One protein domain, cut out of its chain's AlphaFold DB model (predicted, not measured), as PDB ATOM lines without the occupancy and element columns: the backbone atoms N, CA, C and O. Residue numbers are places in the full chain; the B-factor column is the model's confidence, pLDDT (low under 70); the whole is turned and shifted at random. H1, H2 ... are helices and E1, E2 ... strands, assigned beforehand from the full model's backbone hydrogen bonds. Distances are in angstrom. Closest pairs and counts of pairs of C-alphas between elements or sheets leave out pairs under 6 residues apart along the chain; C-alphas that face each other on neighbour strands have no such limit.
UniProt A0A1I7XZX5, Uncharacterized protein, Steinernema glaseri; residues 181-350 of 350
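What this domain is: This is residues 181 to 350 of the 350 residues of an uncharacterized protein of Steinernema glaseri (UniProt A0A1I7XZX5). One twisted wall of seven strands has three helices, H1, H2 and H7, over one face, while the helix H6 lies off at one end of the longest axis. H1 and H2 cover the part with the parallel strands E1, E2 and E3, and H7 covers the part with the hairpin E5 and E6; the short H5 only grazes the sheet. The 170 printed residues hold seven named helices and seven named strands, in the order E1 H1 E2 H2 E3 H3 H4 E4 H5 E5 E6 H6 H7 E7. The sheet is mixed, in the order E1 E2 E3 E7 E6 E5 E4, and the class is mixed, helices and strands. The whole is compact, with a radius of gyration of the C-alphas of 16.1 A, and spans 51 by 33 by 30 A.

How they stand to each other: In the sheet, E1, residues 181 to 186, is an edge strand parallel to E2, residues 205 to 210, with N 184 and O 207 at 2.8 A, within hydrogen-bond range. E2 is parallel to E3, residues 238 to 242, with N 208 and O 239 at 2.9 A. E3 is antiparallel to E7, residues 342 to 349, with N 240 and O 347 at 2.9 A. E7 is antiparallel to E6, residues 299 to 310, with N 307 and O 346 at 2.8 A. E6 forms a hairpin with E5, residues 288 to 296, with N 292 and O 306 at 2.9 A. E5 is antiparallel to the other edge strand, E4, residues 261 to 264, with N 262 and O 293 at 2.8 A. H1, residues 192 to 200, and H2, residues 216 to 230, are on the same face, at heights over the sheet of 10.6 A and 9.2 A. E1, H1, E2 and E2, H2, E3 are strand-helix-strand units, two parallel neighbour strands with a helix between, each with a right-handed crossover. H1 touches H2, closest at the C-alphas of Pro 192 and Val 220, 7.1 A, running the same way at a steep tilt of 36 degrees, only just past shallow. H7, residues 335 to 340, on that same face, completes the helices of two layers, with helices on one face of a sheet; its height over the sheet is 8.5 A. H3, residues 248 to 252, is not on the sheet; it only just touches H2, at residues 218 to 222 alone, and only just touches H7, with 3 pairs of C-alphas within 8 A each time; the closest are Met 222 and Ile 248, 6.2 A, and Tyr 249 and Lys 336, 6.1 A. H4, residues 255 to 258, is close to H3 but not clearly touching. H5, residues 272 to 275, grazes the sheet. H6, residues 312 to 324, is only just not on it, with 4 pairs of C-alphas within 10 A, and is apart from H7. In H1, H2, H3, H6 and H7 every O i to N i+4 pair is within hydrogen-bond range; H4 and H5 are too short for one.

Where its parts are: E1 begins at C-alpha 181, (139.447, 92.758, 75.290). The longest strand, E6, measures 30.5 A and bends by 56 degrees at residue 302; E5 measures 26.6 A and E7 19.5 A. The longest helix, H2, measures 20.9 A and H6 18.6 A, ending at C-alpha 324, (101.552, 115.223, 55.633). E7 ends at C-alpha 349, (131.423, 104.680, 76.262).

The domain as a whole: The two C-alphas farthest apart, those of Gly 203 and Glu 324, are 52.2 A apart, and the outline is only just elongated. The printed part has no cut and ends at the chain's last residue, 350. The link from H5 to E5, residues 276 to 287, is long. The mean pLDDT of the printed part is 75.0; 63 residues are under 70, among them residues 181 to 196, 243 to 259 and 276 to 286.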
ATOM      1  N   GLU A 181     140.760  92.680  75.936       60.91
ATOM      2  CA  GLU A 181     139.447  92.758  75.290       60.91
ATOM      3  C   GLU A 181     138.616  91.506  75.552       60.91
ATOM      4  O   GLU A 181     139.043  90.384  75.285       60.91
ATOM      5  N   LEU A 182     137.391  91.701  76.032       62.81
ATOM      6  CA  LEU A 182     136.463  90.627  76.341       62.81
ATOM      7  C   LEU A 182     135.193  90.775  75.515       62.81
ATOM      8  O   LEU A 182     134.443  91.736  75.659       62.81
ATOM      9  N   LEU A 183     134.951  89.794  74.651       64.12
ATOM     10  CA  LEU A 183     133.729  89.686  73.866       64.12
ATOM     11  C   LEU A 183     132.777  88.780  74.622       64.12
ATOM     12  O   LEU A 183     133.067  87.598  74.809       64.12
ATOM     13  N   TYR A 184     131.645  89.319  75.030       65.25
ATOM     14  CA  TYR A 184     130.663  88.590  75.796       65.25
ATOM     15  C   TYR A 184     129.334  88.522  75.054       65.25
ATOM     16  O   TYR A 184     128.835  89.519  74.538       65.25
ATOM     17  N   ARG A 185     128.755  87.323  75.005       65.38
ATOM     18  CA  ARG A 185     127.456  87.068  74.387       65.38
ATOM     19  C   ARG A 185     126.456  86.744  75.487       65.38
ATOM     20  O   ARG A 185     126.516  85.649  76.040       65.38
ATOM     21  N   TYR A 186     125.558  87.686  75.751       64.19
ATOM     22  CA  TYR A 186     124.529  87.582  76.776       64.19
ATOM     23  C   TYR A 186     123.468  86.543  76.389       64.19
ATOM     24  O   TYR A 186     123.005  86.490  75.238       64.19
ATOM     25  N   LYS A 187     123.110  85.704  77.358       60.88
ATOM     26  CA  LYS A 187     122.156  84.597  77.289       60.88
ATOM     27  C   LYS A 187     121.107  84.752  78.388       60.88
ATOM     28  O   LYS A 187     121.354  85.313  79.447       60.88
ATOM     29  N   THR A 188     119.938  84.154  78.180       59.19
ATOM     30  CA  THR A 188     118.840  84.130  79.162       59.19
ATOM     31  C   THR A 188     119.181  83.430  80.469       59.19
ATOM     32  O   THR A 188     118.533  83.689  81.475       59.19
ATOM     33  N   SER A 189     120.165  82.530  80.461       56.62
ATOM     34  CA  SER A 189     120.651  81.839  81.658       56.62
ATOM     35  C   SER A 189     121.580  82.692  82.521       56.62
ATOM     36  O   SER A 189     121.927  82.264  83.618       56.62
ATOM     37  N   ASP A 190     122.033  83.843  82.021       61.97
ATOM     38  CA  ASP A 190     123.083  84.612  82.676       61.97
ATOM     39  C   ASP A 190     122.526  85.430  83.845       61.97
ATOM     40  O   ASP A 190     121.486  86.088  83.746       61.97
ATOM     41  N   CYS A 191     123.247  85.401  84.967       66.00
ATOM     42  CA  CYS A 191     122.890  86.141  86.170       66.00
ATOM     43  C   CYS A 191     123.150  87.651  85.977       66.00
ATOM     44  O   CYS A 191     124.292  88.038  85.706       66.00
ATOM     45  N   PRO A 192     122.149  88.532  86.177       65.38
ATOM     46  CA  PRO A 192     122.339  89.982  86.071       65.38
ATOM     47  C   PRO A 192     123.410  90.541  87.020       65.38
ATOM     48  O   PRO A 192     124.143  91.454  86.652       65.38
ATOM     49  N   MET A 193     123.547  89.969  88.223       65.56
ATOM     50  CA  MET A 193     124.546  90.410  89.209       65.56
ATOM     51  C   MET A 193     125.980  90.192  88.722       65.56
ATOM     52  O   MET A 193     126.805  91.094  88.814       65.56
ATOM     53  N   SER A 194     126.257  89.034  88.134       66.50
ATOM     54  CA  SER A 194     127.576  88.719  87.584       66.50
ATOM     55  C   SER A 194     127.915  89.617  86.387       66.50
ATOM     56  O   SER A 194     129.053  90.047  86.210       66.50
ATOM     57  N   MET A 195     126.902  89.988  85.597       68.94
ATOM     58  CA  MET A 195     127.064  90.956  84.512       68.94
ATOM     59  C   MET A 195     127.399  92.356  85.002       68.94
ATOM     60  O   MET A 195     128.247  93.029  84.415       68.94
ATOM     61  N   LYS A 196     126.770  92.778  86.093       69.00
ATOM     62  CA  LYS A 196     127.056  94.056  86.731       69.00
ATOM     63  C   LYS A 196     128.506  94.136  87.207       69.00
ATOM     64  O   LYS A 196     129.175  95.124  86.919       69.00
ATOM     65  N   GLU A 197     128.999  93.101  87.882       70.25
ATOM     66  CA  GLU A 197     130.388  93.035  88.364       70.25
ATOM     67  C   GLU A 197     131.401  93.082  87.215       70.25
ATOM     68  O   GLU A 197     132.408  93.785  87.282       70.25
ATOM     69  N   LEU A 198     131.102  92.400  86.111       70.88
ATOM     70  CA  LEU A 198     131.946  92.401  84.923       70.88
ATOM     71  C   LEU A 198     132.022  93.778  84.238       70.88
ATOM     72  O   LEU A 198     133.075  94.200  83.749       70.88
ATOM     73  N   ILE A 199     130.894  94.482  84.181       70.81
ATOM     74  CA  ILE A 199     130.782  95.797  83.546       70.81
ATOM     75  C   ILE A 199     131.567  96.853  84.321       70.81
ATOM     76  O   ILE A 199     132.255  97.668  83.705       70.81
ATOM     77  N   THR A 200     131.505  96.814  85.651       70.19
ATOM     78  CA  THR A 200     132.221  97.754  86.522       70.19
ATOM     79  C   THR A 200     133.698  97.403  86.699       70.19
ATOM     80  O   THR A 200     134.457  98.226  87.210       70.19
ATOM     81  N   HIS A 201     134.139  96.223  86.246       68.81
ATOM     82  CA  HIS A 201     135.533  95.812  86.353       68.81
ATOM     83  C   HIS A 201     136.451  96.650  85.433       68.81
ATOM     84  O   HIS A 201     136.255  96.655  84.208       68.81
ATOM     85  N   PRO A 202     137.492  97.319  85.967       64.75
ATOM     86  CA  PRO A 202     138.338  98.240  85.200       64.75
ATOM     87  C   PRO A 202     139.393  97.537  84.331       64.75
ATOM     88  O   PRO A 202     139.912  98.134  83.394       64.75
ATOM     89  N   GLY A 203     139.712  96.270  84.615       61.66
ATOM     90  CA  GLY A 203     140.798  95.539  83.946       61.66
ATOM     91  C   GLY A 203     140.542  95.144  82.485       61.66
ATOM     92  O   GLY A 203     141.456  94.654  81.828       61.66
ATOM     93  N   PHE A 204     139.323  95.341  81.967       62.41
ATOM     94  CA  PHE A 204     138.923  94.840  80.650       62.41
ATOM     95  C   PHE A 204     138.146  95.871  79.840       62.41
ATOM     96  O   PHE A 204     137.167  96.442  80.334       62.41
ATOM     97  N   LYS A 205     138.480  95.983  78.551       65.81
ATOM     98  CA  LYS A 205     137.542  96.476  77.541       65.81
ATOM     99  C   LYS A 205     136.490  95.400  77.325       65.81
ATOM    100  O   LYS A 205     136.829  94.269  76.979       65.81
ATOM    101  N   LEU A 206     135.231  95.726  77.569       67.81
ATOM    102  CA  LEU A 206     134.138  94.765  77.509       67.81
ATOM    103  C   LEU A 206     133.228  95.114  76.343       67.81
ATOM    104  O   LEU A 206     132.711  96.225  76.264       67.81
ATOM    105  N   TYR A 207     132.988  94.131  75.491       70.00
ATOM    106  CA  TYR A 207     132.071  94.233  74.376       70.00
ATOM    107  C   TYR A 207     130.942  93.237  74.582       70.00
ATOM    108  O   TYR A 207     131.191  92.032  74.599       70.00
ATOM    109  N   ILE A 208     129.710  93.716  74.718       69.69
ATOM    110  CA  ILE A 208     128.568  92.844  74.987       69.69
ATOM    111  C   ILE A 208     127.639  92.776  73.783       69.69
ATOM    112  O   ILE A 208     127.207  93.800  73.265       69.69
ATOM    113  N   GLN A 209     127.295  91.558  73.380       68.94
ATOM    114  CA  GLN A 209     126.275  91.265  72.385       68.94
ATOM    115  C   GLN A 209     125.067  90.619  73.056       68.94
ATOM    116  O   GLN A 209     125.200  89.559  73.674       68.94
ATOM    117  N   ASN A 210     123.881  91.191  72.860       64.56
ATOM    118  CA  ASN A 210     122.650  90.478  73.171       64.56
ATOM    119  C   ASN A 210     122.386  89.387  72.129       64.56
ATOM    120  O   ASN A 210     122.448  89.637  70.926       64.56
ATOM    121  N   SER A 211     122.093  88.171  72.579       55.16
ATOM    122  CA  SER A 211     121.750  87.071  71.679       55.16
ATOM    123  C   SER A 211     120.419  86.407  71.966       55.16
ATOM    124  O   SER A 211     120.122  85.366  71.372       55.16
ATOM    125  N   VAL A 212     119.636  86.993  72.872       54.66
ATOM    126  CA  VAL A 212     118.337  86.464  73.250       54.66
ATOM    127  C   VAL A 212     117.301  87.576  73.263       54.66
ATOM    128  O   VAL A 212     117.538  88.657  73.795       54.66
ATOM    129  N   PHE A 213     116.143  87.276  72.685       51.66
ATOM    130  CA  PHE A 213     114.959  88.121  72.757       51.66
ATOM    131  C   PHE A 213     114.463  88.154  74.208       51.66
ATOM    132  O   PHE A 213     114.139  87.103  74.772       51.66
ATOM    133  N   GLY A 214     114.438  89.332  74.839       52.22
ATOM    134  CA  GLY A 214     113.953  89.464  76.215       52.22
ATOM    135  C   GLY A 214     114.478  90.661  77.016       52.22
ATOM    136  O   GLY A 214     115.571  91.174  76.807       52.22
ATOM    137  N   ASN A 215     113.678  91.051  78.014       57.03
ATOM    138  CA  ASN A 215     113.794  92.293  78.792       57.03
ATOM    139  C   ASN A 215     115.058  92.451  79.661       57.03
ATOM    140  O   ASN A 215     115.243  93.516  80.246       57.03
ATOM    141  N   SER A 216     115.880  91.418  79.849       64.19
ATOM    142  CA  SER A 216     116.968  91.473  80.835       64.19
ATOM    143  C   SER A 216     118.218  92.185  80.319       64.19
ATOM    144  O   SER A 216     118.942  92.768  81.123       64.19
ATOM    145  N   PHE A 217     118.450  92.219  79.002       71.25
ATOM    146  CA  PHE A 217     119.580  92.969  78.451       71.25
ATOM    147  C   PHE A 217     119.370  94.483  78.547       71.25
ATOM    148  O   PHE A 217     120.301  95.200  78.900       71.25
ATOM    149  N   ASP A 218     118.140  94.963  78.348       72.62
ATOM    150  CA  ASP A 218     117.789  96.372  78.571       72.62
ATOM    151  C   ASP A 218     118.172  96.839  79.976       72.62
ATOM    152  O   ASP A 218     118.689  97.940  80.138       72.62
ATOM    153  N   VAL A 219     117.950  95.994  80.991       73.44
ATOM    154  CA  VAL A 219     118.324  96.292  82.382       73.44
ATOM    155  C   VAL A 219     119.832  96.486  82.495       73.44
ATOM    156  O   VAL A 219     120.273  97.471  83.074       73.44
ATOM    157  N   VAL A 220     120.626  95.602  81.887       74.19
ATOM    158  CA  VAL A 220     122.094  95.691  81.894       74.19
ATOM    159  C   VAL A 220     122.577  96.975  81.216       74.19
ATOM    160  O   VAL A 220     123.441  97.680  81.749       74.19
ATOM    161  N   VAL A 221     122.007  97.313  80.057       78.38
ATOM    162  CA  VAL A 221     122.367  98.542  79.345       78.38
ATOM    163  C   VAL A 221     121.985  99.778  80.167       78.38
ATOM    164  O   VAL A 221     122.791 100.700  80.300       78.38
ATOM    165  N   MET A 222     120.800  99.770  80.783       77.69
ATOM    166  CA  MET A 222     120.318 100.852  81.641       77.69
ATOM    167  C   MET A 222     121.158 101.049  82.898       77.69
ATOM    168  O   MET A 222     121.495 102.176  83.254       77.69
ATOM    169  N   GLU A 223     121.514  99.968  83.582       76.44
ATOM    170  CA  GLU A 223     122.381 100.029  84.754       76.44
ATOM    171  C   GLU A 223     123.759 100.572  84.395       76.44
ATOM    172  O   GLU A 223     124.321 101.368  85.144       76.44
ATOM    173  N   THR A 224     124.276 100.204  83.224       79.81
ATOM    174  CA  THR A 224     125.567 100.700  82.747       79.81
ATOM    175  C   THR A 224     125.521 102.180  82.423       79.81
ATOM    176  O   THR A 224     126.414 102.918  82.828       79.81
ATOM    177  N   TYR A 225     124.456 102.630  81.762       82.81
ATOM    178  CA  TYR A 225     124.216 104.048  81.542       82.81
ATOM    179  C   TYR A 225     124.149 104.816  82.868       82.81
ATOM    180  O   TYR A 225     124.844 105.815  83.034       82.81
ATOM    181  N   ASN A 226     123.376 104.327  83.844       81.00
ATOM    182  CA  ASN A 226     123.251 104.963  85.157       81.00
ATOM    183  C   ASN A 226     124.578 104.979  85.922       81.00
ATOM    184  O   ASN A 226     124.887 105.958  86.599       81.00
ATOM    185  N   ALA A 227     125.371 103.914  85.814       79.19
ATOM    186  CA  ALA A 227     126.688 103.849  86.422       79.19
ATOM    187  C   ALA A 227     127.660 104.827  85.751       79.19
ATOM    188  O   ALA A 227     128.367 105.540  86.454       79.19
ATOM    189  N   TRP A 228     127.652 104.932  84.422       84.06
ATOM    190  CA  TRP A 228     128.435 105.936  83.705       84.06
ATOM    191  C   TRP A 228     127.993 107.354  84.082       84.06
ATOM    192  O   TRP A 228     128.836 108.170  84.419       84.06
ATOM    193  N   TYR A 229     126.691 107.637  84.094       82.62
ATOM    194  CA  TYR A 229     126.137 108.966  84.366       82.62
ATOM    195  C   TYR A 229     126.290 109.407  85.833       82.62
ATOM    196  O   TYR A 229     126.507 110.583  86.128       82.62
ATOM    197  N   GLY A 230     126.135 108.469  86.770       79.31
ATOM    198  CA  GLY A 230     126.159 108.728  88.208       79.31
ATOM    199  C   GLY A 230     127.545 108.630  88.846       79.31
ATOM    200  O   GLY A 230     127.745 109.189  89.926       79.31
ATOM    201  N   SER A 231     128.496 107.940  88.210       76.69
ATOM    202  CA  SER A 231     129.835 107.707  88.756       76.69
ATOM    203  C   SER A 231     130.876 108.662  88.183       76.69
ATOM    204  O   SER A 231     130.894 108.971  86.992       76.69
ATOM    205  N   ASP A 232     131.814 109.059  89.039       72.38
ATOM    206  CA  ASP A 232     133.014 109.785  88.624       72.38
ATOM    207  C   ASP A 232     134.095 108.822  88.081       72.38
ATOM    208  O   ASP A 232     135.091 109.266  87.515       72.38
ATOM    209  N   ASN A 233     133.886 107.501  88.190       71.69
ATOM    210  CA  ASN A 233     134.806 106.501  87.656       71.69
ATOM    211  C   ASN A 233     134.628 106.327  86.135       71.69
ATOM    212  O   ASN A 233     133.498 106.176  85.658       71.69
ATOM    213  N   PRO A 234     135.727 106.288  85.365       65.12
ATOM    214  CA  PRO A 234     135.670 106.094  83.923       65.12
ATOM    215  C   PRO A 234     135.246 104.668  83.539       65.12
ATOM    216  O   PRO A 234     135.678 103.676  84.129       65.12
ATOM    217  N   PHE A 235     134.430 104.571  82.487       71.06
ATOM    218  CA  PHE A 235     134.089 103.313  81.823       71.06
ATOM    219  C   PHE A 235     135.075 103.076  80.681       71.06
ATOM    220  O   PHE A 235     134.890 103.576  79.579       71.06
ATOM    221  N   HIS A 236     136.139 102.314  80.925       61.75
ATOM    222  CA  HIS A 236     137.154 102.099  79.894       61.75
ATOM    223  C   HIS A 236     136.753 101.020  78.883       61.75
ATOM    224  O   HIS A 236     136.600  99.848  79.233       61.75
ATOM    225  N   GLY A 237     136.639 101.419  77.609       63.50
ATOM    226  CA  GLY A 237     136.460 100.518  76.467       63.50
ATOM    227  C   GLY A 237     135.236  99.620  76.597       63.50
ATOM    228  O   GLY A 237     135.315  98.418  76.334       63.50
ATOM    229  N   LYS A 238     134.132 100.186  77.089       74.62
ATOM    230  CA  LYS A 238     132.876  99.469  77.279       74.62
ATOM    231  C   LYS A 238     131.980  99.760  76.087       74.62
ATOM    232  O   LYS A 238     131.728 100.914  75.747       74.62
ATOM    233  N   TYR A 239     131.507  98.696  75.459       76.19
ATOM    234  CA  TYR A 239     130.729  98.769  74.236       76.19
ATOM    235  C   TYR A 239     129.614  97.736  74.268       76.19
ATOM    236  O   TYR A 239     129.778  96.631  74.792       76.19
ATOM    237  N   MET A 240     128.467  98.083  73.702       76.31
ATOM    238  CA  MET A 240     127.301  97.206  73.677       76.31
ATOM    239  C   MET A 240     126.673  97.212  72.300       76.31
ATOM    240  O   MET A 240     126.618  98.252  71.650       76.31
ATOM    241  N   VAL A 241     126.168  96.058  71.883       70.69
ATOM    242  CA  VAL A 241     125.314  95.927  70.710       70.69
ATOM    243  C   VAL A 241     124.056  95.152  71.081       70.69
ATOM    244  O   VAL A 241     124.115  94.123  71.766       70.69
ATOM    245  N   ASN A 242     122.916  95.634  70.604       70.00
ATOM    246  CA  ASN A 242     121.650  94.921  70.687       70.00
ATOM    247  C   ASN A 242     120.925  95.012  69.340       70.00
ATOM    248  O   ASN A 242     121.095  95.979  68.595       70.00
ATOM    249  N   GLY A 243     120.166  93.960  69.047       60.69
ATOM    250  CA  GLY A 243     119.399  93.761  67.822       60.69
ATOM    251  C   GLY A 243     117.880  93.793  68.052       60.69
ATOM    252  O   GLY A 243     117.159  93.181  67.273       60.69
ATOM    253  N   ASP A 244     117.420  94.370  69.166       59.22
ATOM    254  CA  ASP A 244     116.039  94.266  69.651       59.22
ATOM    255  C   ASP A 244     115.599  95.554  70.377       59.22
ATOM    256  O   ASP A 244     116.450  96.395  70.691       59.22
ATOM    257  N   ASP A 245     114.297  95.679  70.662       56.59
ATOM    258  CA  ASP A 245     113.630  96.848  71.267       56.59
ATOM    259  C   ASP A 245     114.446  97.457  72.419       56.59
ATOM    260  O   ASP A 245     114.510  96.923  73.526       56.59
ATOM    261  N   CYS A 246     115.067  98.612  72.177       59.28
ATOM    262  CA  CYS A 246     115.834  99.302  73.202       59.28
ATOM    263  C   CYS A 246     114.904 100.057  74.143       59.28
ATOM    264  O   CYS A 246     114.168 100.918  73.686       59.28
ATOM    265  N   LYS A 247     114.992  99.864  75.463       59.66
ATOM    266  CA  LYS A 247     114.246 100.708  76.428       59.66
ATOM    267  C   LYS A 247     115.024 101.894  76.986       59.66
ATOM    268  O   LYS A 247     114.469 102.626  77.803       59.66
ATOM    269  N   ILE A 248     116.258 102.138  76.536       58.19
ATOM    270  CA  ILE A 248     117.062 103.282  77.008       58.19
ATOM    271  C   ILE A 248     116.342 104.602  76.775       58.19
ATOM    272  O   ILE A 248     116.363 105.482  77.636       58.19
ATOM    273  N   TYR A 249     115.621 104.715  75.658       57.94
ATOM    274  CA  TYR A 249     114.858 105.920  75.365       57.94
ATOM    275  C   TYR A 249     113.820 106.244  76.458       57.94
ATOM    276  O   TYR A 249     113.497 107.412  76.632       57.94
ATOM    277  N   LYS A 250     113.317 105.266  77.234       59.34
ATOM    278  CA  LYS A 250     112.311 105.499  78.292       59.34
ATOM    279  C   LYS A 250     112.857 106.261  79.501       59.34
ATOM    280  O   LYS A 250     112.102 106.997  80.122       59.34
ATOM    281  N   GLU A 251     114.144 106.131  79.822       53.09
ATOM    282  CA  GLU A 251     114.783 106.986  80.839       53.09
ATOM    283  C   GLU A 251     115.323 108.289  80.234       53.09
ATOM    284  O   GLU A 251     115.291 109.324  80.899       53.09
ATOM    285  N   VAL A 252     115.712 108.276  78.951       52.44
ATOM    286  CA  VAL A 252     116.083 109.491  78.194       52.44
ATOM    287  C   VAL A 252     114.873 110.416  77.948       52.44
ATOM    288  O   VAL A 252     115.041 111.621  77.830       52.44
ATOM    289  N   GLN A 253     113.644 109.888  77.999       50.69
ATOM    290  CA  GLN A 253     112.368 110.597  77.789       50.69
ATOM    291  C   GLN A 253     112.039 111.715  78.794       50.69
ATOM    292  O   GLN A 253     111.006 112.386  78.666       50.69
ATOM    293  N   LYS A 254     112.864 111.953  79.820       57.28
ATOM    294  CA  LYS A 254     112.714 113.172  80.620       57.28
ATOM    295  C   LYS A 254     113.068 114.333  79.695       57.28
ATOM    296  O   LYS A 254     114.213 114.434  79.300       57.28
ATOM    297  N   LYS A 255     112.126 115.241  79.396       51.31
ATOM    298  CA  LYS A 255     112.325 116.398  78.483       51.31
ATOM    299  C   LYS A 255     113.650 117.163  78.662       51.31
ATOM    300  O   LYS A 255     114.129 117.755  77.713       51.31
ATOM    301  N   LYS A 256     114.231 117.168  79.870       58.09
ATOM    302  CA  LYS A 256     115.539 117.786  80.160       58.09
ATOM    303  C   LYS A 256     116.748 117.012  79.611       58.09
ATOM    304  O   LYS A 256     117.819 117.590  79.510       58.09
ATOM    305  N   GLU A 257     116.603 115.719  79.345       60.19
ATOM    306  CA  GLU A 257     117.666 114.820  78.892       60.19
ATOM    307  C   GLU A 257     117.697 114.642  77.370       60.19
ATOM    308  O   GLU A 257     118.781 114.412  76.837       60.19
ATOM    309  N   ASP A 258     116.568 114.806  76.668       58.16
ATOM    310  CA  ASP A 258     116.537 114.836  75.194       58.16
ATOM    311  C   ASP A 258     117.425 115.975  74.645       58.16
ATOM    312  O   ASP A 258     118.206 115.755  73.720       58.16
ATOM    313  N   ASP A 259     117.411 117.149  75.294       61.41
ATOM    314  CA  ASP A 259     118.232 118.322  74.937       61.41
ATOM    315  C   ASP A 259     119.749 118.116  75.160       61.41
ATOM    316  O   ASP A 259     120.564 118.942  74.748       61.41
ATOM    317  N   CYS A 260     120.164 117.033  75.829       74.44
ATOM    318  CA  CYS A 260     121.576 116.726  76.097       74.44
ATOM    319  C   CYS A 260     122.228 115.848  75.017       74.44
ATOM    320  O   CYS A 260     123.441 115.616  75.067       74.44
ATOM    321  N   TRP A 261     121.446 115.343  74.059       85.31
ATOM    322  CA  TRP A 261     121.949 114.532  72.955       85.31
ATOM    323  C   TRP A 261     122.237 115.401  71.738       85.31
ATOM    324  O   TRP A 261     121.362 116.062  71.189       85.31
ATOM    325  N   SER A 262     123.481 115.363  71.278       89.25
ATOM    326  CA  SER A 262     123.906 116.021  70.049       89.25
ATOM    327  C   SER A 262     123.941 115.009  68.912       89.25
ATOM    328  O   SER A 262     124.590 113.967  69.021       89.25
ATOM    329  N   ARG A 263     123.268 115.311  67.801       89.88
ATOM    330  CA  ARG A 263     123.448 114.553  66.561       89.88
ATOM    331  C   ARG A 263     124.876 114.764  66.057       89.88
ATOM    332  O   ARG A 263     125.393 115.877  66.100       89.88
ATOM    333  N   VAL A 264     125.505 113.698  65.575       92.75
ATOM    334  CA  VAL A 264     126.814 113.770  64.916       92.75
ATOM    335  C   VAL A 264     126.712 113.156  63.528       92.75
ATOM    336  O   VAL A 264     125.995 112.182  63.319       92.75
ATOM    337  N   GLU A 265     127.414 113.729  62.555       88.75
ATOM    338  CA  GLU A 265     127.373 113.223  61.177       88.75
ATOM    339  C   GLU A 265     128.071 111.865  61.055       88.75
ATOM    340  O   GLU A 265     127.638 110.990  60.300       88.75
ATOM    341  N   HIS A 266     129.145 111.670  61.826       88.44
ATOM    342  CA  HIS A 266     130.005 110.497  61.756       88.44
ATOM    343  C   HIS A 266     130.466 110.050  63.145       88.44
ATOM    344  O   HIS A 266     130.723 110.870  64.027       88.44
ATOM    345  N   LEU A 267     130.626 108.735  63.316       86.81
ATOM    346  CA  LEU A 267     131.321 108.185  64.479       86.81
ATOM    347  C   LEU A 267     132.817 108.528  64.434       86.81
ATOM    348  O   LEU A 267     133.404 108.534  63.344       86.81
ATOM    349  N   PRO A 268     133.463 108.715  65.599       86.69
ATOM    350  CA  PRO A 268     134.915 108.749  65.701       86.69
ATOM    351  C   PRO A 268     135.567 107.585  64.947       86.69
ATOM    352  O   PRO A 268     135.123 106.439  65.038       86.69
ATOM    353  N   VAL A 269     136.649 107.869  64.215       84.31
ATOM    354  CA  VAL A 269     137.301 106.906  63.303       84.31
ATOM    355  C   VAL A 269     137.665 105.595  63.999       84.31
ATOM    356  O   VAL A 269     137.523 104.525  63.411       84.31
ATOM    357  N   HIS A 270     138.088 105.668  65.259       79.94
ATOM    358  CA  HIS A 270     138.476 104.500  66.041       79.94
ATOM    359  C   HIS A 270     137.275 103.637  66.488       79.94
ATOM    360  O   HIS A 270     137.473 102.469  66.807       79.94
ATOM    361  N   LEU A 271     136.041 104.167  66.456       81.88
ATOM    362  CA  LEU A 271     134.807 103.432  66.772       81.88
ATOM    363  C   LEU A 271     134.166 102.762  65.544       81.88
ATOM    364  O   LEU A 271     133.444 101.772  65.670       81.88
ATOM    365  N   ILE A 272     134.450 103.261  64.334       79.50
ATOM    366  CA  ILE A 272     133.893 102.734  63.075       79.50
ATOM    367  C   ILE A 272     134.102 101.215  62.906       79.50
ATOM    368  O   ILE A 272     133.143 100.551  62.496       79.50
ATOM    369  N   PRO A 273     135.289 100.632  63.194       75.69
ATOM    370  CA  PRO A 273     135.528  99.203  62.993       75.69
ATOM    371  C   PRO A 273     134.532  98.301  63.729       75.69
ATOM    372  O   PRO A 273     134.110  97.293  63.168       75.69
ATOM    373  N   TYR A 274     134.086  98.688  64.928       73.50
ATOM    374  CA  TYR A 274     133.166  97.885  65.739       73.50
ATOM    375  C   TYR A 274     131.775  97.746  65.109       73.50
ATOM    376  O   TYR A 274     131.160  96.691  65.209       73.50
ATOM    377  N   THR A 275     131.303  98.764  64.385       73.75
ATOM    378  CA  THR A 275     130.016  98.704  63.658       73.75
ATOM    379  C   THR A 275     130.050  97.813  62.412       73.75
ATOM    380  O   THR A 275     129.011  97.513  61.826       73.75
ATOM    381  N   LYS A 276     131.251  97.425  61.965       69.81
ATOM    382  CA  LYS A 276     131.493  96.587  60.778       69.81
ATOM    383  C   LYS A 276     132.022  95.205  61.149       69.81
ATOM    384  O   LYS A 276     132.354  94.413  60.269       69.81
ATOM    385  N   ASP A 277     132.167  94.939  62.439       60.22
ATOM    386  CA  ASP A 277     132.744  93.704  62.918       60.22
ATOM    387  C   ASP A 277     131.758  92.554  62.702       60.22
ATOM    388  O   ASP A 277     130.637  92.568  63.210       60.22
ATOM    389  N   ALA A 278     132.195  91.539  61.957       56.19
ATOM    390  CA  ALA A 278     131.381  90.382  61.597       56.19
ATOM    391  C   ALA A 278     130.908  89.551  62.807       56.19
ATOM    392  O   ALA A 278     130.098  88.639  62.646       56.19
ATOM    393  N   ARG A 279     131.429  89.824  64.011       56.72
ATOM    394  CA  ARG A 279     130.988  89.200  65.265       56.72
ATOM    395  C   ARG A 279     129.656  89.769  65.768       56.72
ATOM    396  O   ARG A 279     128.967  89.076  66.516       56.72
ATOM    397  N   TYR A 280     129.289  90.987  65.376       58.16
ATOM    398  CA  TYR A 280     128.062  91.657  65.812       58.16
ATOM    399  C   TYR A 280     126.985  91.638  64.723       58.16
ATOM    400  O   TYR A 280     127.303  91.452  63.545       58.16
ATOM    401  N   PRO A 281     125.703  91.837  65.088       61.03
ATOM    402  CA  PRO A 281     124.664  92.105  64.106       61.03
ATOM    403  C   PRO A 281     125.065  93.323  63.273       61.03
ATOM    404  O   PRO A 281     125.379  94.383  63.812       61.03
ATOM    405  N   SER A 282     125.110  93.160  61.956       65.81
ATOM    406  CA  SER A 282     125.364  94.264  61.042       65.81
ATOM    407  C   SER A 282     124.069  95.015  60.775       65.81
ATOM    408  O   SER A 282     123.014  94.394  60.655       65.81
ATOM    409  N   TYR A 283     124.168  96.324  60.550       64.94
ATOM    410  CA  TYR A 283     123.088  97.062  59.902       64.94
ATOM    411  C   TYR A 283     122.635  96.343  58.625       64.94
ATOM    412  O   TYR A 283     123.469  95.801  57.888       64.94
ATOM    413  N   GLN A 284     121.337  96.379  58.324       61.75
ATOM    414  CA  GLN A 284     120.881  96.007  56.990       61.75
ATOM    415  C   GLN A 284     121.562  96.886  55.934       61.75
ATOM    416  O   GLN A 284     121.888  98.047  56.183       61.75
ATOM    417  N   VAL A 285     121.771  96.323  54.740       63.69
ATOM    418  CA  VAL A 285     122.473  96.992  53.628       63.69
ATOM    419  C   VAL A 285     121.855  98.356  53.301       63.69
ATOM    420  O   VAL A 285     122.588  99.291  52.990       63.69
ATOM    421  N   ASN A 286     120.532  98.477  53.442       68.69
ATOM    422  CA  ASN A 286     119.771  99.683  53.122       68.69
ATOM    423  C   ASN A 286     119.410 100.531  54.354       68.69
ATOM    424  O   ASN A 286     118.604 101.450  54.236       68.69
ATOM    425  N   ALA A 287     119.969 100.239  55.533       80.19
ATOM    426  CA  ALA A 287     119.657 101.012  56.727       80.19
ATOM    427  C   ALA A 287     120.240 102.437  56.641       80.19
ATOM    428  O   ALA A 287     121.445 102.622  56.432       80.19
ATOM    429  N   GLU A 288     119.392 103.440  56.861       86.62
ATOM    430  CA  GLU A 288     119.792 104.821  57.115       86.62
ATOM    431  C   GLU A 288     120.476 104.890  58.486       86.62
ATOM    432  O   GLU A 288     119.923 104.466  59.503       86.62
ATOM    433  N   LYS A 289     121.718 105.382  58.522       88.50
ATOM    434  CA  LYS A 289     122.514 105.412  59.752       88.50
ATOM    435  C   LYS A 289     122.358 106.745  60.461       88.50
ATOM    436  O   LYS A 289     122.532 107.796  59.850       88.50
ATOM    437  N   HIS A 290     122.126 106.688  61.765       91.06
ATOM    438  CA  HIS A 290     122.048 107.860  62.627       91.06
ATOM    439  C   HIS A 290     123.015 107.724  63.794       91.06
ATOM    440  O   HIS A 290     123.136 106.652  64.390       91.06
ATOM    441  N   TYR A 291     123.686 108.820  64.138       92.31
ATOM    442  CA  TYR A 291     124.652 108.850  65.225       92.31
ATOM    443  C   TYR A 291     124.330 109.978  66.194       92.31
ATOM    444  O   TYR A 291     124.049 111.110  65.794       92.31
ATOM    445  N   PHE A 292     124.405 109.657  67.477       91.94
ATOM    446  CA  PHE A 292     124.139 110.585  68.564       91.94
ATOM    447  C   PHE A 292     125.254 110.498  69.591       91.94
ATOM    448  O   PHE A 292     125.845 109.439  69.795       91.94
ATOM    449  N   MET A 293     125.544 111.622  70.226       92.44
ATOM    450  CA  MET A 293     126.580 111.768  71.232       92.44
ATOM    451  C   MET A 293     126.003 112.474  72.452       92.44
ATOM    452  O   MET A 293     125.280 113.460  72.323       92.44
ATOM    453  N   ARG A 294     126.391 112.014  73.637       89.12
ATOM    454  CA  ARG A 294     126.167 112.704  74.903       89.12
ATOM    455  C   ARG A 294     127.497 112.927  75.595       89.12
ATOM    456  O   ARG A 294     128.274 111.991  75.767       89.12
ATOM    457  N   VAL A 295     127.738 114.161  76.009       89.19
ATOM    458  CA  VAL A 295     128.873 114.509  76.865       89.19
ATOM    459  C   VAL A 295     128.482 114.238  78.318       89.19
ATOM    460  O   VAL A 295     127.345 114.499  78.718       89.19
ATOM    461  N   HIS A 296     129.393 113.683  79.110       87.62
ATOM    462  CA  HIS A 296     129.131 113.425  80.519       87.62
ATOM    463  C   HIS A 296     128.948 114.757  81.277       87.62
ATOM    464  O   HIS A 296     129.748 115.680  81.116       87.62
ATOM    465  N   PRO A 297     127.923 114.892  82.139       82.44
ATOM    466  CA  PRO A 297     127.549 116.184  82.730       82.44
ATOM    467  C   PRO A 297     128.612 116.779  83.662       82.44
ATOM    468  O   PRO A 297     128.608 117.982  83.902       82.44
ATOM    469  N   LYS A 298     129.493 115.941  84.220       84.38
ATOM    470  CA  LYS A 298     130.562 116.370  85.136       84.38
ATOM    471  C   LYS A 298     131.952 116.373  84.499       84.38
ATOM    472  O   LYS A 298     132.878 116.888  85.112       84.38
ATOM    473  N   ASP A 299     132.109 115.757  83.328       86.69
ATOM    474  CA  ASP A 299     133.421 115.532  82.714       86.69
ATOM    475  C   ASP A 299     133.317 115.625  81.183       86.69
ATOM    476  O   ASP A 299     132.815 114.699  80.549       86.69
ATOM    477  N   PRO A 300     133.765 116.728  80.565       86.69
ATOM    478  CA  PRO A 300     133.609 116.937  79.131       86.69
ATOM    479  C   PRO A 300     134.439 115.979  78.261       86.69
ATOM    480  O   PRO A 300     134.147 115.836  77.069       86.69
ATOM    481  N   GLU A 301     135.449 115.317  78.832       86.38
ATOM    482  CA  GLU A 301     136.271 114.339  78.113       86.38
ATOM    483  C   GLU A 301     135.541 113.003  77.942       86.38
ATOM    484  O   GLU A 301     135.788 112.282  76.976       86.38
ATOM    485  N   ARG A 302     134.587 112.702  78.831       86.00
ATOM    486  CA  ARG A 302     133.813 111.461  78.807       86.00
ATOM    487  C   ARG A 302     132.604 111.595  77.896       86.00
ATOM    488  O   ARG A 302     131.771 112.493  78.063       86.00
ATOM    489  N   LYS A 303     132.467 110.676  76.943       89.56
ATOM    490  CA  LYS A 303     131.430 110.737  75.905       89.56
ATOM    491  C   LYS A 303     130.750 109.395  75.738       89.56
ATOM    492  O   LYS A 303     131.354 108.339  75.856       89.56
ATOM    493  N   MET A 304     129.467 109.444  75.431       89.44
ATOM    494  CA  MET A 304     128.698 108.276  75.044       89.44
ATOM    495  C   MET A 304     128.210 108.473  73.618       89.44
ATOM    496  O   MET A 304     127.543 109.465  73.333       89.44
ATOM    497  N   TYR A 305     128.515 107.528  72.736       91.06
ATOM    498  CA  TYR A 305     128.015 107.511  71.367       91.06
ATOM    499  C   TYR A 305     126.982 106.408  71.191       91.06
ATOM    500  O   TYR A 305     127.146 105.302  71.704       91.06
ATOM    501  N   VAL A 306     125.943 106.695  70.416       90.12
ATOM    502  CA  VAL A 306     124.932 105.726  70.001       90.12
ATOM    503  C   VAL A 306     124.859 105.723  68.483       90.12
ATOM    504  O   VAL A 306     124.713 106.777  67.862       90.12
ATOM    505  N   ALA A 307     124.976 104.542  67.884       89.69
ATOM    506  CA  ALA A 307     124.961 104.346  66.444       89.69
ATOM    507  C   ALA A 307     123.811 103.436  66.023       89.69
ATOM    508  O   ALA A 307     123.809 102.245  66.334       89.69
ATOM    509  N   LEU A 308     122.870 103.996  65.274       87.88
ATOM    510  CA  LEU A 308     121.559 103.427  64.976       87.88
ATOM    511  C   LEU A 308     121.421 103.175  63.478       87.88
ATOM    512  O   LEU A 308     121.908 103.969  62.674       87.88
ATOM    513  N   GLY A 309     120.744 102.088  63.112       86.06
ATOM    514  CA  GLY A 309     120.320 101.825  61.737       86.06
ATOM    515  C   GLY A 309     118.799 101.771  61.642       86.06
ATOM    516  O   GLY A 309     118.193 100.886  62.241       86.06
ATOM    517  N   ILE A 310     118.208 102.693  60.880       81.50
ATOM    518  CA  ILE A 310     116.773 102.747  60.569       81.50
ATOM    519  C   ILE A 310     116.547 102.133  59.205       81.50
ATOM    520  O   ILE A 310     117.231 102.473  58.244       81.50
ATOM    521  N   TYR A 311     115.611 101.201  59.115       81.06
ATOM    522  CA  TYR A 311     115.380 100.481  57.873       81.06
ATOM    523  C   TYR A 311     114.551 101.274  56.881       81.06
ATOM    524  O   TYR A 311     113.929 102.284  57.210       81.06
ATOM    525  N   GLU A 312     114.596 100.815  55.635       80.00
ATOM    526  CA  GLU A 312     113.988 101.498  54.505       80.00
ATOM    527  C   GLU A 312     112.485 101.698  54.710       80.00
ATOM    528  O   GLU A 312     111.995 102.797  54.465       80.00
ATOM    529  N   GLU A 313     111.782 100.690  55.227       79.50
ATOM    530  CA  GLU A 313     110.347 100.743  55.502       79.50
ATOM    531  C   GLU A 313     110.004 101.844  56.511       79.50
ATOM    532  O   GLU A 313     109.172 102.704  56.230       79.50
ATOM    533  N   THR A 314     110.694 101.874  57.653       83.31
ATOM    534  CA  THR A 314     110.442 102.874  58.698       83.31
ATOM    535  C   THR A 314     110.878 104.276  58.283       83.31
ATOM    536  O   THR A 314     110.279 105.275  58.680       83.31
ATOM    537  N   ARG A 315     111.932 104.377  57.467       85.56
ATOM    538  CA  ARG A 315     112.347 105.648  56.876       85.56
ATOM    539  C   ARG A 315     111.240 106.222  55.995       85.56
ATOM    540  O   ARG A 315     110.930 107.398  56.150       85.56
ATOM    541  N   VAL A 316     110.688 105.405  55.096       86.81
ATOM    542  CA  VAL A 316     109.620 105.818  54.173       86.81
ATOM    543  C   VAL A 316     108.386 106.253  54.955       86.81
ATOM    544  O   VAL A 316     107.885 107.342  54.717       86.81
ATOM    545  N   GLU A 317     107.974 105.479  55.962       87.50
ATOM    546  CA  GLU A 317     106.840 105.837  56.821       87.50
ATOM    547  C   GLU A 317     107.032 107.197  57.517       87.50
ATOM    548  O   GLU A 317     106.109 108.007  57.582       87.50
ATOM    549  N   TYR A 318     108.242 107.492  58.003       89.44
ATOM    550  CA  TYR A 318     108.539 108.793  58.603       89.44
ATOM    551  C   TYR A 318     108.494 109.940  57.589       89.44
ATOM    552  O   TYR A 318     108.029 111.034  57.910       89.44
ATOM    553  N   ASP A 319     109.018 109.710  56.384       89.19
ATOM    554  CA  ASP A 319     109.032 110.717  55.328       89.19
ATOM    555  C   ASP A 319     107.601 111.032  54.853       89.19
ATOM    556  O   ASP A 319     107.277 112.211  54.718       89.19
ATOM    557  N   ASP A 320     106.726 110.026  54.736       90.50
ATOM    558  CA  ASP A 320     105.298 110.202  54.430       90.50
ATOM    559  C   ASP A 320     104.590 111.029  55.525       90.50
ATOM    560  O   ASP A 320     103.922 112.025  55.237       90.50
ATOM    561  N   LEU A 321     104.805 110.695  56.806       90.62
ATOM    562  CA  LEU A 321     104.251 111.456  57.938       90.62
ATOM    563  C   LEU A 321     104.729 112.915  57.957       90.62
ATOM    564  O   LEU A 321     103.963 113.815  58.316       90.62
ATOM    565  N   ARG A 322     105.986 113.162  57.568       93.00
ATOM    566  CA  ARG A 322     106.539 114.515  57.434       93.00
ATOM    567  C   ARG A 322     105.909 115.279  56.281       93.00
ATOM    568  O   ARG A 322     105.656 116.469  56.436       93.00
ATOM    569  N   GLU A 323     105.693 114.639  55.138       93.12
ATOM    570  CA  GLU A 323     105.025 115.279  54.002       93.12
ATOM    571  C   GLU A 323     103.601 115.711  54.363       93.12
ATOM    572  O   GLU A 323     103.180 116.811  54.000       93.12
ATOM    573  N   GLU A 324     102.891 114.897  55.144       92.38
ATOM    574  CA  GLU A 324     101.552 115.223  55.633       92.38
ATOM    575  C   GLU A 324     101.559 116.288  56.746       92.38
ATOM    576  O   GLU A 324     100.660 117.129  56.797       92.38
ATOM    577  N   ASN A 325     102.554 116.267  57.644       92.75
ATOM    578  CA  ASN A 325     102.602 117.106  58.849       92.75
ATOM    579  C   ASN A 325     104.008 117.698  59.109       92.75
ATOM    580  O   ASN A 325     104.645 117.371  60.119       92.75
ATOM    581  N   PRO A 326     104.504 118.615  58.258       89.00
ATOM    582  CA  PRO A 326     105.892 119.089  58.317       89.00
ATOM    583  C   PRO A 326     106.239 119.841  59.611       89.00
ATOM    584  O   PRO A 326     107.385 119.810  60.051       89.00
ATOM    585  N   ASP A 327     105.254 120.469  60.260       89.31
ATOM    586  CA  ASP A 327     105.454 121.182  61.529       89.31
ATOM    587  C   ASP A 327     105.646 120.237  62.732       89.31
ATOM    588  O   ASP A 327     106.145 120.654  63.778       89.31
ATOM    589  N   GLN A 328     105.236 118.968  62.611       85.44
ATOM    590  CA  GLN A 328     105.321 117.974  63.690       85.44
ATOM    591  C   GLN A 328     106.530 117.048  63.545       85.44
ATOM    592  O   GLN A 328     107.062 116.567  64.548       85.44
ATOM    593  N   TYR A 329     106.975 116.809  62.311       87.62
ATOM    594  CA  TYR A 329     108.051 115.876  62.000       87.62
ATOM    595  C   TYR A 329     109.232 116.633  61.382       87.62
ATOM    596  O   TYR A 329     109.174 117.026  60.217       87.62
ATOM    597  N   PRO A 330     110.319 116.868  62.133       88.06
ATOM    598  CA  PRO A 330     111.482 117.553  61.586       88.06
ATOM    599  C   PRO A 330     112.145 116.748  60.460       88.06
ATOM    600  O   PRO A 330     112.082 115.522  60.413       88.06
ATOM    601  N   VAL A 331     112.856 117.449  59.569       87.25
ATOM    602  CA  VAL A 331     113.665 116.822  58.504       87.25
ATOM    603  C   VAL A 331     114.677 115.841  59.097       87.25
ATOM    604  O   VAL A 331     114.858 114.729  58.601       87.25
ATOM    605  N   GLU A 332     115.318 116.241  60.191       87.31
ATOM    606  CA  GLU A 332     116.224 115.386  60.936       87.31
ATOM    607  C   GLU A 332     115.459 114.522  61.940       87.31
ATOM    608  O   GLU A 332     114.969 115.014  62.955       87.31
ATOM    609  N   LYS A 333     115.429 113.208  61.682       88.56
ATOM    610  CA  LYS A 333     114.820 112.207  62.570       88.56
ATOM    611  C   LYS A 333     115.342 112.346  64.020       88.56
ATOM    612  O   LYS A 333     116.558 112.228  64.218       88.56
ATOM    613  N   PRO A 334     114.467 112.590  65.019       86.75
ATOM    614  CA  PRO A 334     114.855 112.741  66.423       86.75
ATOM    615  C   PRO A 334     115.445 111.461  67.021       86.75
ATOM    616  O   PRO A 334     115.065 110.359  66.625       86.75
ATOM    617  N   PHE A 335     116.293 111.594  68.051       84.69
ATOM    618  CA  PHE A 335     116.892 110.450  68.758       84.69
ATOM    619  C   PHE A 335     115.849 109.425  69.208       84.69
ATOM    620  O   PHE A 335     115.993 108.237  68.933       84.69
ATOM    621  N   LYS A 336     114.766 109.899  69.839       81.56
ATOM    622  CA  LYS A 336     113.661 109.051  70.295       81.56
ATOM    623  C   LYS A 336     113.081 108.205  69.161       81.56
ATOM    624  O   LYS A 336     112.966 106.995  69.319       81.56
ATOM    625  N   PHE A 337     112.764 108.834  68.028       84.50
ATOM    626  CA  PHE A 337     112.243 108.121  66.866       84.50
ATOM    627  C   PHE A 337     113.236 107.053  66.403       84.50
ATOM    628  O   PHE A 337     112.851 105.902  66.222       84.50
ATOM    629  N   CYS A 338     114.516 107.412  66.268       86.25
ATOM    630  CA  CYS A 338     115.526 106.467  65.813       86.25
ATOM    631  C   CYS A 338     115.693 105.278  66.774       86.25
ATOM    632  O   CYS A 338     115.846 104.151  66.328       86.25
ATOM    633  N   MET A 339     115.643 105.501  68.086       80.50
ATOM    634  CA  MET A 339     115.761 104.430  69.079       80.50
ATOM    635  C   MET A 339     114.542 103.500  69.112       80.50
ATOM    636  O   MET A 339     114.707 102.303  69.310       80.50
ATOM    637  N   GLU A 340     113.334 104.042  68.933       78.12
ATOM    638  CA  GLU A 340     112.081 103.268  68.912       78.12
ATOM    639  C   GLU A 340     111.922 102.435  67.632       78.12
ATOM    640  O   GLU A 340     111.115 101.514  67.601       78.12
ATOM    641  N   ASN A 341     112.679 102.761  66.582       78.00
ATOM    642  CA  ASN A 341     112.498 102.193  65.247       78.00
ATOM    643  C   ASN A 341     113.781 101.608  64.638       78.00
ATOM    644  O   ASN A 341     113.827 101.300  63.446       78.00
ATOM    645  N   CYS A 342     114.850 101.479  65.424       77.50
ATOM    646  CA  CYS A 342     116.038 100.753  65.002       77.50
ATOM    647  C   CYS A 342     115.940  99.298  65.450       77.50
ATOM    648  O   CYS A 342     115.643  99.014  66.607       77.50
ATOM    649  N   GLU A 343     116.297  98.374  64.566       67.25
ATOM    650  CA  GLU A 343     116.512  96.994  64.991       67.25
ATOM    651  C   GLU A 343     117.917  96.800  65.548       67.25
ATOM    652  O   GLU A 343     118.099  96.035  66.473       67.25
ATOM    653  N   THR A 344     118.942  97.466  65.008       73.81
ATOM    654  CA  THR A 344     120.326  97.294  65.478       73.81
ATOM    655  C   THR A 344     120.915  98.611  65.941       73.81
ATOM    656  O   THR A 344     120.945  99.593  65.189       73.81
ATOM    657  N   TYR A 345     121.459  98.601  67.157       81.88
ATOM    658  CA  TYR A 345     122.167  99.737  67.726       81.88
ATOM    659  C   TYR A 345     123.457  99.339  68.430       81.88
ATOM    660  O   TYR A 345     123.570  98.264  69.021       81.88
ATOM    661  N   PHE A 346     124.419 100.258  68.398       84.75
ATOM    662  CA  PHE A 346     125.682 100.155  69.114       84.75
ATOM    663  C   PHE A 346     125.813 101.317  70.089       84.75
ATOM    664  O   PHE A 346     125.507 102.455  69.734       84.75
ATOM    665  N   ILE A 347     126.299 101.036  71.292       87.25
ATOM    666  CA  ILE A 347     126.600 102.032  72.317       87.25
ATOM    667  C   ILE A 347     128.083 101.974  72.624       87.25
ATOM    668  O   ILE A 347     128.627 100.895  72.874       87.25
ATOM    669  N   PHE A 348     128.711 103.142  72.643       87.88
ATOM    670  CA  PHE A 348     130.119 103.315  72.940       87.88
ATOM    671  C   PHE A 348     130.292 104.267  74.113       87.88
ATOM    672  O   PHE A 348     129.767 105.374  74.067       87.88
ATOM    673  N   TYR A 349     131.021 103.836  75.141       86.25
ATOM    674  CA  TYR A 349     131.423 104.680  76.262       86.25
ATOM    675  C   TYR A 349     132.919 104.995  76.120       86.25
ATOM    676  O   TYR A 349     133.743 104.076  76.116       86.25
ATOM    677  N   GLU A 350     133.237 106.279  75.973       80.56
ATOM    678  CA  GLU A 350     134.588 106.851  75.969       80.56
ATOM    679  C   GLU A 350     134.879 107.605  77.269       80.56
ATOM    680  O   GLU A 350     133.989 108.360  77.747       80.56
TER     681      GLU A 350